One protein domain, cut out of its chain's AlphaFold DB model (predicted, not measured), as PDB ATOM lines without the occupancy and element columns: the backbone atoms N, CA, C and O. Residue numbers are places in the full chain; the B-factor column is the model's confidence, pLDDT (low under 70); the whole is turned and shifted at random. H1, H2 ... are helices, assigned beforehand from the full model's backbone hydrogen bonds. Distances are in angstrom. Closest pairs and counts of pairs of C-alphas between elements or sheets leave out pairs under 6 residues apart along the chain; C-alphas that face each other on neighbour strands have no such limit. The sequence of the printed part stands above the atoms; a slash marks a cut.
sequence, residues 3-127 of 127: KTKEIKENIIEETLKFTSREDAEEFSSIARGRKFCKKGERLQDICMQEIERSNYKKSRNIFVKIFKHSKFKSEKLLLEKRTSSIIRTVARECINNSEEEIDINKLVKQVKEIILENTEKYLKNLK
ATOM      1  N   LYS A   3     142.504 131.758 108.488       42.09
ATOM      2  CA  LYS A   3     143.801 131.789 107.779       42.09
ATOM      3  C   LYS A   3     144.975 131.151 108.535       42.09
ATOM      4  O   LYS A   3     145.892 130.632 107.915       42.09
ATOM      5  N   THR A   4     144.959 131.157 109.867       49.62
ATOM      6  CA  THR A   4     146.090 130.668 110.678       49.62
ATOM      7  C   THR A   4     146.197 129.138 110.713       49.62
ATOM      8  O   THR A   4     147.259 128.617 111.035       49.62
ATOM      9  N   LYS A   5     145.113 128.405 110.407       50.06
ATOM     10  CA  LYS A   5     145.128 126.933 110.317       50.06
ATOM     11  C   LYS A   5     145.666 126.446 108.968       50.06
ATOM     12  O   LYS A   5     146.550 125.602 108.971       50.06
ATOM     13  N   GLU A   6     145.229 127.051 107.862       49.16
ATOM     14  CA  GLU A   6     145.694 126.701 106.504       49.16
ATOM     15  C   GLU A   6     147.203 126.932 106.322       49.16
ATOM     16  O   GLU A   6     147.892 126.119 105.714       49.16
ATOM     17  N   ILE A   7     147.754 128.005 106.906       50.69
ATOM     18  CA  ILE A   7     149.201 128.273 106.855       50.69
ATOM     19  C   ILE A   7     149.983 127.199 107.629       50.69
ATOM     20  O   ILE A   7     151.012 126.727 107.150       50.69
ATOM     21  N   LYS A   8     149.477 126.759 108.793       51.16
ATOM     22  CA  LYS A   8     150.098 125.686 109.587       51.16
ATOM     23  C   LYS A   8     150.091 124.345 108.853       51.16
ATOM     24  O   LYS A   8     151.080 123.629 108.939       51.16
ATOM     25  N   GLU A   9     149.015 124.018 108.143       55.12
ATOM     26  CA  GLU A   9     148.915 122.775 107.366       55.12
ATOM     27  C   GLU A   9     149.897 122.768 106.183       55.12
ATOM     28  O   GLU A   9     150.689 121.833 106.075       55.12
ATOM     29  N   ASN A  10     149.971 123.853 105.400       52.84
ATOM     30  CA  ASN A  10     150.895 123.947 104.258       52.84
ATOM     31  C   ASN A  10     152.376 123.900 104.665       52.84
ATOM     32  O   ASN A  10     153.184 123.217 104.037       52.84
ATOM     33  N   ILE A  11     152.744 124.585 105.751       53.88
ATOM     34  CA  ILE A  11     154.111 124.552 106.286       53.88
ATOM     35  C   ILE A  11     154.527 123.123 106.649       53.88
ATOM     36  O   ILE A  11     155.664 122.713 106.407       53.88
ATOM     37  N   ILE A  12     153.624 122.375 107.277       60.09
ATOM     38  CA  ILE A  12     153.900 121.034 107.782       60.09
ATOM     39  C   ILE A  12     154.008 120.038 106.621       60.09
ATOM     40  O   ILE A  12     154.961 119.256 106.601       60.09
ATOM     41  N   GLU A  13     153.102 120.110 105.641       59.16
ATOM     42  CA  GLU A  13     153.095 119.225 104.467       59.16
ATOM     43  C   GLU A  13     154.330 119.403 103.568       59.16
ATOM     44  O   GLU A  13     154.858 118.426 103.026       59.16
ATOM     45  N   GLU A  14     154.849 120.625 103.431       60.41
ATOM     46  CA  GLU A  14     156.030 120.872 102.600       60.41
ATOM     47  C   GLU A  14     157.358 120.603 103.326       60.41
ATOM     48  O   GLU A  14     158.322 120.162 102.692       60.41
ATOM     49  N   THR A  15     157.410 120.808 104.647       67.19
ATOM     50  CA  THR A  15     158.671 120.819 105.412       67.19
ATOM     51  C   THR A  15     159.007 119.481 106.073       67.19
ATOM     52  O   THR A  15     160.164 119.049 106.049       67.19
ATOM     53  N   LEU A  16     158.027 118.814 106.692       80.50
ATOM     54  CA  LEU A  16     158.240 117.567 107.433       80.50
ATOM     55  C   LEU A  16     157.885 116.367 106.547       80.50
ATOM     56  O   LEU A  16     156.862 115.714 106.724       80.50
ATOM     57  N   LYS A  17     158.755 116.078 105.573       83.88
ATOM     58  CA  LYS A  17     158.614 114.915 104.684       83.88
ATOM     59  C   LYS A  17     159.491 113.762 105.157       83.88
ATOM     60  O   LYS A  17     160.721 113.881 105.150       83.88
ATOM     61  N   PHE A  18     158.869 112.650 105.535       90.38
ATOM     62  CA  PHE A  18     159.585 111.418 105.865       90.38
ATOM     63  C   PHE A  18     160.003 110.687 104.593       90.38
ATOM     64  O   PHE A  18     159.241 110.595 103.632       90.38
ATOM     65  N   THR A  19     161.234 110.191 104.590       89.56
ATOM     66  CA  THR A  19     161.830 109.478 103.450       89.56
ATOM     67  C   THR A  19     161.695 107.961 103.560       89.56
ATOM     68  O   THR A  19     161.716 107.275 102.543       89.56
ATOM     69  N   SER A  20     161.517 107.440 104.776       93.19
ATOM     70  CA  SER A  20     161.272 106.025 105.050       93.19
ATOM     71  C   SER A  20     160.563 105.840 106.396       93.19
ATOM     72  O   SER A  20     160.376 106.793 107.163       93.19
ATOM     73  N   ARG A  21     160.196 104.594 106.714       94.38
ATOM     74  CA  ARG A  21     159.677 104.221 108.037       94.38
ATOM     75  C   ARG A  21     160.694 104.501 109.146       94.38
ATOM     76  O   ARG A  21     160.324 105.049 110.180       94.38
ATOM     77  N   GLU A  22     161.961 104.168 108.919       94.62
ATOM     78  CA  GLU A  22     163.060 104.374 109.870       94.62
ATOM     79  C   GLU A  22     163.289 105.866 110.144       94.62
ATOM     80  O   GLU A  22     163.501 106.254 111.293       94.62
ATOM     81  N   ASP A  23     163.193 106.707 109.109       94.06
ATOM     82  CA  ASP A  23     163.272 108.170 109.229       94.06
ATOM     83  C   ASP A  23     162.154 108.696 110.144       94.06
ATOM     84  O   ASP A  23     162.406 109.419 111.112       94.06
ATOM     85  N   ALA A  24     160.914 108.252 109.918       94.44
ATOM     86  CA  ALA A  24     159.779 108.615 110.762       94.44
ATOM     87  C   ALA A  24     159.969 108.153 112.224       94.44
ATOM     88  O   ALA A  24     159.791 108.930 113.166       94.44
ATOM     89  N   GLU A  25     160.405 106.910 112.446       95.38
ATOM     90  CA  GLU A  25     160.678 106.375 113.789       95.38
ATOM     91  C   GLU A  25     161.829 107.117 114.508       95.38
ATOM     92  O   GLU A  25     161.778 107.314 115.734       95.38
ATOM     93  N   GLU A  26     162.836 107.597 113.768       95.62
ATOM     94  CA  GLU A  26     163.887 108.476 114.286       95.62
ATOM     95  C   GLU A  26     163.310 109.807 114.783       95.62
ATOM     96  O   GLU A  26     163.568 110.187 115.931       95.62
ATOM     97  N   PHE A  27     162.487 110.479 113.976       95.69
ATOM     98  CA  PHE A  27     161.822 111.720 114.376       95.69
ATOM     99  C   PHE A  27     160.917 111.531 115.603       95.69
ATOM    100  O   PHE A  27     160.985 112.335 116.540       95.69
ATOM    101  N   SER A  28     160.148 110.437 115.673       96.31
ATOM    102  CA  SER A  28     159.356 110.094 116.867       96.31
ATOM    103  C   SER A  28     160.231 109.930 118.111       96.31
ATOM    104  O   SER A  28     159.908 110.422 119.197       96.31
ATOM    105  N   SER A  29     161.373 109.256 117.968       97.06
ATOM    106  CA  SER A  29     162.306 109.031 119.073       97.06
ATOM    107  C   SER A  29     162.959 110.325 119.555       97.06
ATOM    108  O   SER A  29     163.118 110.502 120.765       97.06
ATOM    109  N   ILE A  30     163.271 111.252 118.645       97.00
ATOM    110  CA  ILE A  30     163.760 112.594 118.985       97.00
ATOM    111  C   ILE A  30     162.678 113.398 119.720       97.00
ATOM    112  O   ILE A  30     162.946 113.941 120.795       97.00
ATOM    113  N   ALA A  31     161.445 113.434 119.207       96.06
ATOM    114  CA  ALA A  31     160.343 114.175 119.827       96.06
ATOM    115  C   ALA A  31     160.005 113.659 121.239       96.06
ATOM    116  O   ALA A  31     159.763 114.445 122.159       96.06
ATOM    117  N   ARG A  32     160.091 112.340 121.456       96.50
ATOM    118  CA  ARG A  32     159.941 111.710 122.783       96.50
ATOM    119  C   ARG A  32     161.141 111.923 123.713       96.50
ATOM    120  O   ARG A  32     161.080 111.524 124.869       96.50
ATOM    121  N   GLY A  33     162.227 112.531 123.236       93.81
ATOM    122  CA  GLY A  33     163.445 112.760 124.019       93.81
ATOM    123  C   GLY A  33     164.313 111.514 124.215       93.81
ATOM    124  O   GLY A  33     165.201 111.525 125.061       93.81
ATOM    125  N   ARG A  34     164.077 110.447 123.439       94.44
ATOM    126  CA  ARG A  34     164.844 109.188 123.495       94.44
ATOM    127  C   ARG A  34     166.102 109.216 122.626       94.44
ATOM    128  O   ARG A  34     166.997 108.404 122.828       94.44
ATOM    129  N   LYS A  35     166.180 110.137 121.659       94.94
ATOM    130  CA  LYS A  35     167.316 110.303 120.739       94.94
ATOM    131  C   LYS A  35     167.680 111.786 120.598       94.94
ATOM    132  O   LYS A  35     166.819 112.656 120.699       94.94
ATOM    133  N   PHE A  36     168.961 112.069 120.375       94.44
ATOM    134  CA  PHE A  36     169.448 113.412 120.046       94.44
ATOM    135  C   PHE A  36     169.300 113.698 118.543       94.44
ATOM    136  O   PHE A  36     169.389 112.777 117.733       94.44
ATOM    137  N   CYS A  37     169.151 114.968 118.154       91.50
ATOM    138  CA  CYS A  37     169.064 115.371 116.741       91.50
ATOM    139  C   CYS A  37     170.414 115.175 116.028       91.50
ATOM    140  O   CYS A  37     170.486 114.680 114.903       91.50
ATOM    141  N   LYS A  38     171.501 115.507 116.733       89.94
ATOM    142  CA  LYS A  38     172.891 115.130 116.437       89.94
ATOM    143  C   LYS A  38     173.646 114.940 117.754       89.94
ATOM    144  O   LYS A  38     173.116 115.256 118.813       89.94
ATOM    145  N   LYS A  39     174.879 114.420 117.717       88.31
ATOM    146  CA  LYS A  39     175.685 114.200 118.934       88.31
ATOM    147  C   LYS A  39     175.732 115.487 119.776       88.31
ATOM    148  O   LYS A  39     176.261 116.491 119.311       88.31
ATOM    149  N   GLY A  40     175.165 115.435 120.983       89.44
ATOM    150  CA  GLY A  40     175.142 116.553 121.931       89.44
ATOM    151  C   GLY A  40     174.089 117.642 121.689       89.44
ATOM    152  O   GLY A  40     174.108 118.620 122.421       89.44
ATOM    153  N   GLU A  41     173.176 117.502 120.720       93.19
ATOM    154  CA  GLU A  41     172.123 118.500 120.450       93.19
ATOM    155  C   GLU A  41     170.727 117.879 120.560       93.19
ATOM    156  O   GLU A  41     170.364 116.953 119.824       93.19
ATOM    157  N   ARG A  42     169.931 118.391 121.494       96.06
ATOM    158  CA  ARG A  42     168.530 118.026 121.706       96.06
ATOM    159  C   ARG A  42     167.609 118.954 120.922       96.06
ATOM    160  O   ARG A  42     167.974 120.057 120.534       96.06
ATOM    161  N   LEU A  43     166.364 118.516 120.747       96.50
ATOM    162  CA  LEU A  43     165.306 119.323 120.132       96.50
ATOM    163  C   LEU A  43     165.132 120.672 120.848       96.50
ATOM    164  O   LEU A  43     164.988 121.699 120.196       96.50
ATOM    165  N   GLN A  44     165.216 120.678 122.183       96.69
ATOM    166  CA  GLN A  44     165.134 121.900 122.986       96.69
ATOM    167  C   GLN A  44     166.248 122.901 122.657       96.69
ATOM    168  O   GLN A  44     165.973 124.097 122.602       96.69
ATOM    169  N   ASP A  45     167.467 122.430 122.387       95.56
ATOM    170  CA  ASP A  45     168.589 123.307 122.041       95.56
ATOM    171  C   ASP A  45     168.316 124.033 120.719       95.56
ATOM    172  O   ASP A  45     168.550 125.236 120.607       95.56
ATOM    173  N   ILE A  46     167.738 123.329 119.740       95.31
ATOM    174  CA  ILE A  46     167.327 123.911 118.455       95.31
ATOM    175  C   ILE A  46     166.206 124.939 118.659       95.31
ATOM    176  O   ILE A  46     166.277 126.042 118.118       95.31
ATOM    177  N   CYS A  47     165.191 124.616 119.467       96.62
ATOM    178  CA  CYS A  47     164.107 125.546 119.791       96.62
ATOM    179  C   CYS A  47     164.632 126.828 120.457       96.62
ATOM    180  O   CYS A  47     164.242 127.929 120.071       96.62
ATOM    181  N   MET A  48     165.555 126.699 121.412       96.19
ATOM    182  CA  MET A  48     166.176 127.836 122.093       96.19
ATOM    183  C   MET A  48     166.977 128.705 121.117       96.19
ATOM    184  O   MET A  48     166.823 129.925 121.114       96.19
ATOM    185  N   GLN A  49     167.768 128.087 120.233       93.12
ATOM    186  CA  GLN A  49     168.501 128.804 119.185       93.12
ATOM    187  C   GLN A  49     167.566 129.601 118.261       93.12
ATOM    188  O   GLN A  49     167.890 130.738 117.909       93.12
ATOM    189  N   GLU A  50     166.409 129.050 117.870       93.25
ATOM    190  CA  GLU A  50     165.468 129.777 117.008       93.25
ATOM    191  C   GLU A  50     164.746 130.917 117.733       93.25
ATOM    192  O   GLU A  50     164.533 131.961 117.114       93.25
ATOM    193  N   ILE A  51     164.442 130.788 119.032       93.88
ATOM    194  CA  ILE A  51     163.942 131.915 119.841       93.88
ATOM    195  C   ILE A  51     164.983 133.036 119.868       93.88
ATOM    196  O   ILE A  51     164.675 134.178 119.522       93.88
ATOM    197  N   GLU A  52     166.241 132.723 120.193       91.88
ATOM    198  CA  GLU A  52     167.304 133.732 120.219       91.88
ATOM    199  C   GLU A  52     167.509 134.392 118.849       91.88
ATOM    200  O   GLU A  52     167.704 135.610 118.767       91.88
ATOM    201  N   ARG A  53     167.446 133.603 117.767       91.12
ATOM    202  CA  ARG A  53     167.559 134.094 116.389       91.12
ATOM    203  C   ARG A  53     166.380 135.001 116.031       91.12
ATOM    204  O   ARG A  53     166.594 136.034 115.394       91.12
ATOM    205  N   SER A  54     165.160 134.647 116.431       90.31
ATOM    206  CA  SER A  54     163.961 135.474 116.243       90.31
ATOM    207  C   SER A  54     164.085 136.801 116.993       90.31
ATOM    208  O   SER A  54     163.931 137.867 116.393       90.31
ATOM    209  N   ASN A  55     164.502 136.756 118.259       89.12
ATOM    210  CA  ASN A  55     164.701 137.941 119.093       89.12
ATOM    211  C   ASN A  55     165.813 138.843 118.539       89.12
ATOM    212  O   ASN A  55     165.643 140.059 118.449       89.12
ATOM    213  N   TYR A  56     166.923 138.266 118.066       90.06
ATOM    214  CA  TYR A  56     167.967 139.013 117.360       90.06
ATOM    215  C   TYR A  56     167.440 139.691 116.090       90.06
ATOM    216  O   TYR A  56     167.754 140.858 115.844       90.06
ATOM    217  N   LYS A  57     166.633 138.996 115.274       88.00
ATOM    218  CA  LYS A  57     166.043 139.564 114.052       88.00
ATOM    219  C   LYS A  57     165.106 140.732 114.369       88.00
ATOM    220  O   LYS A  57     165.281 141.791 113.769       88.00
ATOM    221  N   LYS A  58     164.195 140.558 115.334       88.31
ATOM    222  CA  LYS A  58     163.200 141.561 115.760       88.31
ATOM    223  C   LYS A  58     163.807 142.753 116.511       88.31
ATOM    224  O   LYS A  58     163.217 143.830 116.517       88.31
ATOM    225  N   SER A  59     164.977 142.588 117.133       87.19
ATOM    226  CA  SER A  59     165.621 143.656 117.903       87.19
ATOM    227  C   SER A  59     165.942 144.883 117.041       87.19
ATOM    228  O   SER A  59     166.551 144.760 115.978       87.19
ATOM    229  N   ARG A  60     165.588 146.075 117.538       88.75
ATOM    230  CA  ARG A  60     166.002 147.379 116.982       88.75
ATOM    231  C   ARG A  60     167.263 147.940 117.652       88.75
ATOM    232  O   ARG A  60     167.752 148.989 117.255       88.75
ATOM    233  N   ASN A  61     167.788 147.260 118.674       91.88
ATOM    234  CA  ASN A  61     168.933 147.737 119.440       91.88
ATOM    235  C   ASN A  61     170.241 147.462 118.680       91.88
ATOM    236  O   ASN A  61     170.603 146.307 118.438       91.88
ATOM    237  N   ILE A  62     170.965 148.530 118.342       88.19
ATOM    238  CA  ILE A  62     172.216 148.458 117.581       88.19
ATOM    239  C   ILE A  62     173.313 147.670 118.308       88.19
ATOM    240  O   ILE A  62     174.026 146.896 117.675       88.19
ATOM    241  N   PHE A  63     173.400 147.764 119.637       88.75
ATOM    242  CA  PHE A  63     174.365 146.991 120.419       88.75
ATOM    243  C   PHE A  63     174.055 145.498 120.341       88.75
ATOM    244  O   PHE A  63     174.949 144.693 120.095       88.75
ATOM    245  N   VAL A  64     172.779 145.113 120.451       87.12
ATOM    246  CA  VAL A  64     172.363 143.713 120.269       87.12
ATOM    247  C   VAL A  64     172.731 143.221 118.869       87.12
ATOM    248  O   VAL A  64     173.210 142.092 118.731       87.12
ATOM    249  N   LYS A  65     172.554 144.063 117.840       88.56
ATOM    250  CA  LYS A  65     172.948 143.738 116.465       88.56
ATOM    251  C   LYS A  65     174.451 143.512 116.340       88.56
ATOM    252  O   LYS A  65     174.832 142.501 115.772       88.56
ATOM    253  N   ILE A  66     175.278 144.393 116.903       86.75
ATOM    254  CA  ILE A  66     176.743 144.305 116.837       86.75
ATOM    255  C   ILE A  66     177.257 143.094 117.629       86.75
ATOM    256  O   ILE A  66     177.921 142.226 117.063       86.75
ATOM    257  N   PHE A  67     176.904 142.978 118.912       86.56
ATOM    258  CA  PHE A  67     177.456 141.946 119.798       86.56
ATOM    259  C   PHE A  67     177.023 140.527 119.424       86.56
ATOM    260  O   PHE A  67     177.783 139.580 119.616       86.56
ATOM    261  N   LYS A  68     175.813 140.353 118.878       86.56
ATOM    262  CA  LYS A  68     175.318 139.036 118.443       86.56
ATOM    263  C   LYS A  68     175.519 138.780 116.945       86.56
ATOM    264  O   LYS A  68     175.127 137.712 116.470       86.56
ATOM    265  N   HIS A  69     176.137 139.709 116.207       83.38
ATOM    266  CA  HIS A  69     176.319 139.596 114.759       83.38
ATOM    267  C   HIS A  69     177.043 138.303 114.377       83.38
ATOM    268  O   HIS A  69     176.547 137.540 113.555       83.38
ATOM    269  N   SER A  70     178.183 138.022 115.015       80.38
ATOM    270  CA  SER A  70     179.013 136.845 114.729       80.38
ATOM    271  C   SER A  70     178.282 135.519 114.963       80.38
ATOM    272  O   SER A  70     178.498 134.568 114.215       80.38
ATOM    273  N   LYS A  71     177.378 135.468 115.953       81.44
ATOM    274  CA  LYS A  71     176.573 134.283 116.291       81.44
ATOM    275  C   LYS A  71     175.497 133.990 115.243       81.44
ATOM    276  O   LYS A  71     175.238 132.829 114.941       81.44
ATOM    277  N   PHE A  72     174.861 135.028 114.698       80.25
ATOM    278  CA  PHE A  72     173.738 134.885 113.760       80.25
ATOM    279  C   PHE A  72     174.077 135.263 112.315       80.25
ATOM    280  O   PHE A  72     173.168 135.314 111.480       80.25
ATOM    281  N   LYS A  73     175.360 135.502 112.010       73.69
ATOM    282  CA  LYS A  73     175.844 135.803 110.660       73.69
ATOM    283  C   LYS A  73     175.386 134.700 109.704       73.69
ATOM    284  O   LYS A  73     175.532 133.512 109.982       73.69
ATOM    285  N   SER A  74     174.805 135.102 108.579       60.94
ATOM    286  CA  SER A  74     174.168 134.223 107.590       60.94
ATOM    287  C   SER A  74     175.132 133.293 106.840       60.94
ATOM    288  O   SER A  74     174.674 132.427 106.107       60.94
ATOM    289  N   GLU A  75     176.448 133.443 107.019       50.91
ATOM    290  CA  GLU A  75     177.466 132.915 106.096       50.91
ATOM    291  C   GLU A  75     178.130 131.589 106.492       50.91
ATOM    292  O   GLU A  75     179.013 131.121 105.780       50.91
ATOM    293  N   LYS A  76     177.716 130.917 107.570       52.16
ATOM    294  CA  LYS A  76     178.149 129.529 107.811       52.16
ATOM    295  C   LYS A  76     176.993 128.569 107.572       52.16
ATOM    296  O   LYS A  76     176.315 128.147 108.505       52.16
ATOM    297  N   LEU A  77     176.812 128.198 106.304       52.88
ATOM    298  CA  LEU A  77     176.155 126.953 105.900       52.88
ATOM    299  C   LEU A  77     177.021 125.776 106.377       52.88
ATOM    300  O   LEU A  77     177.683 125.100 105.595       52.88
ATOM    301  N   LEU A  78     177.081 125.561 107.693       58.59
ATOM    302  CA  LEU A  78     177.517 124.275 108.215       58.59
ATOM    303  C   LEU A  78     176.507 123.253 107.697       58.59
ATOM    304  O   LEU A  78     175.308 123.430 107.911       58.59
ATOM    305  N   LEU A  79     176.997 122.224 107.000       67.44
ATOM    306  CA  LEU A  79     176.220 121.046 106.621       67.44
ATOM    307  C   LEU A  79     175.560 120.492 107.880       67.44
ATOM    308  O   LEU A  79     176.184 119.825 108.708       67.44
ATOM    309  N   GLU A  80     174.299 120.846 108.066       75.62
ATOM    310  CA  GLU A  80     173.540 120.403 109.208       75.62
ATOM    311  C   GLU A  80     172.935 119.035 108.915       75.62
ATOM    312  O   GLU A  80     172.527 118.737 107.792       75.62
ATOM    313  N   LYS A  81     172.832 118.192 109.947       87.62
ATOM    314  CA  LYS A  81     172.016 116.987 109.844       87.62
ATOM    315  C   LYS A  81     170.579 117.353 109.472       87.62
ATOM    316  O   LYS A  81     169.971 118.220 110.099       87.62
ATOM    317  N   ARG A  82     170.013 116.604 108.524       89.00
ATOM    318  CA  ARG A  82     168.619 116.732 108.069       89.00
ATOM    319  C   ARG A  82     167.626 116.857 109.229       89.00
ATOM    320  O   ARG A  82     166.799 117.758 109.210       89.00
ATOM    321  N   THR A  83     167.738 116.005 110.250       91.31
ATOM    322  CA  THR A  83     166.871 116.031 111.442       91.31
ATOM    323  C   THR A  83     166.877 117.390 112.131       91.31
ATOM    324  O   THR A  83     165.823 117.938 112.434       91.31
ATOM    325  N   SER A  84     168.062 117.966 112.333       92.19
ATOM    326  CA  SER A  84     168.219 119.253 113.009       92.19
ATOM    327  C   SER A  84     167.707 120.396 112.127       92.19
ATOM    328  O   SER A  84     166.989 121.267 112.615       92.19
ATOM    329  N   SER A  85     167.963 120.327 110.815       90.06
ATOM    330  CA  SER A  85     167.443 121.294 109.841       90.06
ATOM    331  C   SER A  85     165.916 121.301 109.791       90.06
ATOM    332  O   SER A  85     165.314 122.370 109.800       90.06
ATOM    333  N   ILE A  86     165.281 120.129 109.758       91.38
ATOM    334  CA  ILE A  86     163.819 120.014 109.723       91.38
ATOM    335  C   ILE A  86     163.214 120.524 111.030       91.38
ATOM    336  O   ILE A  86     162.310 121.355 110.997       91.38
ATOM    337  N   ILE A  87     163.749 120.101 112.182       93.88
ATOM    338  CA  ILE A  87     163.294 120.586 113.495       93.88
ATOM    339  C   ILE A  87     163.434 122.107 113.585       93.88
ATOM    340  O   ILE A  87     162.530 122.771 114.091       93.88
ATOM    341  N   ARG A  88     164.526 122.676 113.057       92.81
ATOM    342  CA  ARG A  88     164.721 124.125 113.008       92.81
ATOM    343  C   ARG A  88     163.636 124.812 112.191       92.81
ATOM    344  O   ARG A  88     163.105 125.825 112.640       92.81
ATOM    345  N   THR A  89     163.313 124.289 111.011       90.75
ATOM    346  CA  THR A  89     162.263 124.878 110.178       90.75
ATOM    347  C   THR A  89     160.909 124.800 110.876       90.75
ATOM    348  O   THR A  89     160.244 125.823 110.989       90.75
ATOM    349  N   VAL A  90     160.546 123.653 111.461       92.12
ATOM    350  CA  VAL A  90     159.302 123.521 112.243       92.12
ATOM    351  C   VAL A  90     159.269 124.528 113.399       92.12
ATOM    352  O   VAL A  90     158.287 125.248 113.563       92.12
ATOM    353  N   ALA A  91     160.356 124.648 114.170       93.44
ATOM    354  CA  ALA A  91     160.441 125.596 115.281       93.44
ATOM    355  C   ALA A  91     160.297 127.057 114.822       93.44
ATOM    356  O   ALA A  91     159.565 127.832 115.439       93.44
ATOM    357  N   ARG A  92     160.961 127.433 113.725       90.94
ATOM    358  CA  ARG A  92     160.854 128.772 113.135       90.94
ATOM    359  C   ARG A  92     159.423 129.098 112.745       90.94
ATOM    360  O   ARG A  92     158.960 130.205 112.999       90.94
ATOM    361  N   GLU A  93     158.732 128.138 112.159       89.00
ATOM    362  CA  GLU A  93     157.360 128.330 111.731       89.00
ATOM    363  C   GLU A  93     156.391 128.424 112.908       89.00
ATOM    364  O   GLU A  93     155.518 129.290 112.907       89.00
ATOM    365  N   CYS A  94     156.591 127.644 113.973       90.56
ATOM    366  CA  CYS A  94     155.855 127.838 115.224       90.56
ATOM    367  C   CYS A  94     156.042 129.259 115.785       90.56
ATOM    368  O   CYS A  94     155.069 129.882 116.204       90.56
ATOM    369  N   ILE A  95     157.272 129.793 115.757       91.81
ATOM    370  CA  ILE A  95     157.572 131.158 116.216       91.81
ATOM    371  C   ILE A  95     156.911 132.209 115.316       91.81
ATOM    372  O   ILE A  95     156.324 133.162 115.823       91.81
ATOM    373  N   ASN A  96     157.018 132.061 113.992       88.00
ATOM    374  CA  ASN A  96     156.468 133.015 113.026       88.00
ATOM    375  C   ASN A  96     154.935 133.081 113.084       88.00
ATOM    376  O   ASN A  96     154.365 134.145 112.865       88.00
ATOM    377  N   ASN A  97     154.284 131.960 113.401       85.56
ATOM    378  CA  ASN A  97     152.830 131.858 113.527       85.56
ATOM    379  C   ASN A  97     152.307 132.133 114.952       85.56
ATOM    380  O   ASN A  97     151.114 131.958 115.204       85.56
ATOM    381  N   SER A  98     153.172 132.523 115.894       85.44
ATOM    382  CA  SER A  98     152.761 132.954 117.233       85.44
ATOM    383  C   SER A  98     152.456 134.452 117.234       85.44
ATOM    384  O   SER A  98     153.274 135.254 116.785       85.44
ATOM    385  N   GLU A  99     151.289 134.832 117.760       79.94
ATOM    386  CA  GLU A  99     150.882 136.238 117.929       79.94
ATOM    387  C   GLU A  99     151.704 136.938 119.027       79.94
ATOM    388  O   GLU A  99     151.992 138.129 118.936       79.94
ATOM    389  N   GLU A 100     152.151 136.175 120.027       85.06
ATOM    390  CA  GLU A 100     152.936 136.648 121.171       85.06
ATOM    391  C   GLU A 100     154.349 136.046 121.186       85.06
ATOM    392  O   GLU A 100     154.630 135.046 120.511       85.06
ATOM    393  N   GLU A 101     155.243 136.635 121.989       85.25
ATOM    394  CA  GLU A 101     156.547 136.036 122.285       85.25
ATOM    395  C   GLU A 101     156.356 134.638 122.887       85.25
ATOM    396  O   GLU A 101     155.623 134.440 123.855       85.25
ATOM    397  N   ILE A 102     156.979 133.640 122.261       90.00
ATOM    398  CA  ILE A 102     156.798 132.241 122.631       90.00
ATOM    399  C   ILE A 102     157.869 131.812 123.636       90.00
ATOM    400  O   ILE A 102     159.065 131.918 123.368       90.00
ATOM    401  N   ASP A 103     157.431 131.294 124.782       93.62
ATOM    402  CA  ASP A 103     158.311 130.653 125.761       93.62
ATOM    403  C   ASP A 103     158.911 129.346 125.212       93.62
ATOM    404  O   ASP A 103     158.290 128.634 124.414       93.62
ATOM    405  N   ILE A 104     160.105 128.989 125.695       95.94
ATOM    406  CA  ILE A 104     160.817 127.780 125.279       95.94
ATOM    407  C   ILE A 104     160.002 126.505 125.509       95.94
ATOM    408  O   ILE A 104     159.965 125.649 124.625       95.94
ATOM    409  N   ASN A 105     159.304 126.362 126.639       96.19
ATOM    410  CA  ASN A 105     158.536 125.149 126.927       96.19
ATOM    411  C   ASN A 105     157.328 125.037 125.996       96.19
ATOM    412  O   ASN A 105     157.021 123.948 125.506       96.19
ATOM    413  N   LYS A 106     156.680 126.173 125.707       95.12
ATOM    414  CA  LYS A 106     155.563 126.255 124.758       95.12
ATOM    415  C   LYS A 106     156.018 125.874 123.349       95.12
ATOM    416  O   LYS A 106     155.371 125.042 122.717       95.12
ATOM    417  N   LEU A 107     157.151 126.408 122.888       95.75
ATOM    418  CA  LEU A 107     157.721 126.068 121.584       95.75
ATOM    419  C   LEU A 107     158.114 124.588 121.501       95.75
ATOM    420  O   LEU A 107     157.732 123.902 120.557       95.75
ATOM    421  N   VAL A 108     158.837 124.072 122.500       97.44
ATOM    422  CA  VAL A 108     159.257 122.662 122.543       97.44
ATOM    423  C   VAL A 108     158.052 121.730 122.498       97.44
ATOM    424  O   VAL A 108     158.082 120.737 121.772       97.44
ATOM    425  N   LYS A 109     156.988 122.044 123.244       96.44
ATOM    426  CA  LYS A 109     155.749 121.264 123.232       96.44
ATOM    427  C   LYS A 109     155.115 121.245 121.839       96.44
ATOM    428  O   LYS A 109     154.880 120.161 121.316       96.44
ATOM    429  N   GLN A 110     154.936 122.410 121.213       93.75
ATOM    430  CA  GLN A 110     154.347 122.512 119.872       93.75
ATOM    431  C   GLN A 110     155.151 121.749 118.815       93.75
ATOM    432  O   GLN A 110     154.584 121.000 118.026       93.75
ATOM    433  N   VAL A 111     156.480 121.893 118.818       95.06
ATOM    434  CA  VAL A 111     157.350 121.191 117.864       95.06
ATOM    435  C   VAL A 111     157.256 119.674 118.060       95.06
ATOM    436  O   VAL A 111     157.177 118.934 117.081       95.06
ATOM    437  N   LYS A 112     157.225 119.192 119.311       96.62
ATOM    438  CA  LYS A 112     157.045 117.762 119.607       96.62
ATOM    439  C   LYS A 112     155.698 117.237 119.119       96.62
ATOM    440  O   LYS A 112     155.675 116.180 118.498       96.62
ATOM    441  N   GLU A 113     154.611 117.955 119.393       95.06
ATOM    442  CA  GLU A 113     153.257 117.585 118.961       95.06
ATOM    443  C   GLU A 113     153.184 117.477 117.435       95.06
ATOM    444  O   GLU A 113     152.813 116.424 116.922       95.06
ATOM    445  N   ILE A 114     153.674 118.489 116.709       92.81
ATOM    446  CA  ILE A 114     153.724 118.478 115.239       92.81
ATOM    447  C   ILE A 114     154.504 117.265 114.723       92.81
ATOM    448  O   ILE A 114     154.028 116.557 113.837       92.81
ATOM    449  N   ILE A 115     155.693 116.992 115.265       94.31
ATOM    450  CA  ILE A 115     156.507 115.860 114.803       94.31
ATOM    451  C   ILE A 115     155.795 114.527 115.060       94.31
ATOM    452  O   ILE A 115     155.776 113.665 114.178       94.31
ATOM    453  N   LEU A 116     155.212 114.347 116.248       95.12
ATOM    454  CA  LEU A 116     154.539 113.105 116.627       95.12
ATOM    455  C   LEU A 116     153.284 112.859 115.792       95.12
ATOM    456  O   LEU A 116     153.154 111.773 115.231       95.12
ATOM    457  N   GLU A 117     152.420 113.860 115.640       92.56
ATOM    458  CA  GLU A 117     151.198 113.745 114.838       92.56
ATOM    459  C   GLU A 117     151.507 113.364 113.388       92.56
ATOM    460  O   GLU A 117     150.878 112.467 112.827       92.56
ATOM    461  N   ASN A 118     152.506 114.004 112.775       91.06
ATOM    462  CA  ASN A 118     152.882 113.703 111.394       91.06
ATOM    463  C   ASN A 118     153.540 112.331 111.262       91.06
ATOM    464  O   ASN A 118     153.262 111.612 110.303       91.06
ATOM    465  N   THR A 119     154.360 111.935 112.238       92.75
ATOM    466  CA  THR A 119     154.942 110.588 112.260       92.75
ATOM    467  C   THR A 119     153.849 109.523 112.335       92.75
ATOM    468  O   THR A 119     153.870 108.550 111.587       92.75
ATOM    469  N   GLU A 120     152.860 109.708 113.211       92.62
ATOM    470  CA  GLU A 120     151.742 108.777 113.353       92.62
ATOM    471  C   GLU A 120     150.887 108.699 112.087       92.62
ATOM    472  O   GLU A 120     150.512 107.597 111.683       92.62
ATOM    473  N   LYS A 121     150.610 109.837 111.437       91.31
ATOM    474  CA  LYS A 121     149.910 109.877 110.141       91.31
ATOM    475  C   LYS A 121     150.674 109.093 109.072       91.31
ATOM    476  O   LYS A 121     150.093 108.229 108.424       91.31
ATOM    477  N   TYR A 122     151.976 109.339 108.931       91.12
ATOM    478  CA  TYR A 122     152.815 108.651 107.948       91.12
ATOM    479  C   TYR A 122     152.853 107.133 108.179       91.12
ATOM    480  O   TYR A 122     152.608 106.360 107.259       91.12
ATOM    481  N   LEU A 123     153.080 106.696 109.421       90.75
ATOM    482  CA  LEU A 123     153.134 105.272 109.766       90.75
ATOM    483  C   LEU A 123     151.784 104.558 109.610       90.75
ATOM    484  O   LEU A 123     151.766 103.358 109.346       90.75
ATOM    485  N   LYS A 124     150.660 105.265 109.783       91.56
ATOM    486  CA  LYS A 124     149.323 104.722 109.495       91.56
ATOM    487  C   LYS A 124     149.104 104.526 107.997       91.56
ATOM    488  O   LYS A 124     148.561 103.498 107.626       91.56
ATOM    489  N   ASN A 125     149.560 105.463 107.166       88.50
ATOM    490  CA  ASN A 125     149.397 105.406 105.709       88.50
ATOM    491  C   ASN A 125     150.312 104.374 105.020       88.50
ATOM    492  O   ASN A 125     150.121 104.088 103.844       88.50
ATOM    493  N   LEU A 126     151.315 103.844 105.727       84.12
ATOM    494  CA  LEU A 126     152.173 102.753 105.251       84.12
ATOM    495  C   LEU A 126     151.585 101.349 105.488       84.12
ATOM    496  O   LEU A 126     152.165 100.378 105.003       84.12
ATOM    497  N   LYS A 127     150.518 101.229 106.290       62.75
ATOM    498  CA  LYS A 127     149.836  99.958 106.583       62.75
ATOM    499  C   LYS A 127     148.747  99.677 105.564       62.75
ATOM    500  O   LYS A 127     148.588  98.479 105.251       62.75
TER     501      LYS A 127
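Overview. This is residues 3 to 127 of the 127 residues of an uncharacterized protein of Clostridium sp. CAG:780 (UniProt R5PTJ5). Three helices, H3, H6 and H7, pack on one another at steep tilts, with H6 in the middle. H2 lies side by side with H7, the last turns of H1 pack on H6, and the short H4 and H5 fold back near H3 at one end of the long axis. The printed part has 125 residues with seven named helices, H1 to H7 in chain order, and no named strand: all helix. It is compact, with a radius of gyration of the C-alphas of 15.4 A and spans of 55 by 37 by 24 A.

Along the chain. H1, residues 3 to 15, begins at C-alpha 3 (143.801, 131.789, 107.779) and is 18.6 A long. H2 is residues 21 to 31, 15.4 A, and H3 residues 43 to 58, 22.8 A. H4, residues 62 to 67, and H5, residues 69 to 72, are short. H6 is residues 82 to 96, 20.9 A. H7, residues 104 to 125, 31.8 A, ends at C-alpha 125 (149.397, 105.406, 105.709).

Arrangement. H6 and H7 are the hub, touching three helices each. They touch through residues 107 to 111 of H7 alone, at a steep tilt of 59 degrees; the closest C-alphas, of Ala 91 and Val 111, are 6.0 A apart. H3 touches H6 at 47 degrees, a steep tilt, with C-alphas 47 and 91 closest at 5.8 A. H2 touches H7 at a shallow tilt of 22 degrees, opposite ways, C-alphas 31 and 112 being closest at 4.9 A. H1 touches H6 with residues 11 to 15 alone, C-alphas 15 and 86 being closest at 6.8 A. H4 and H5 are near H3. Every O i to N i+4 pair is within hydrogen-bond range in H2, H3, H4, H6 and H7; in H1 8 of 9 are, and H5 is too short for one.

Size, cuts and confidence. The C-alphas of Phe 63 and Lys 127, the farthest apart, are 54.8 A from each other. The printed part has no cut, and the link from H2 to H3 is long. Residues 58 to 63 and 73 to 79 stand free. The model's pLDDT is under 70 at residues 3 to 15, 74 to 79 and 127.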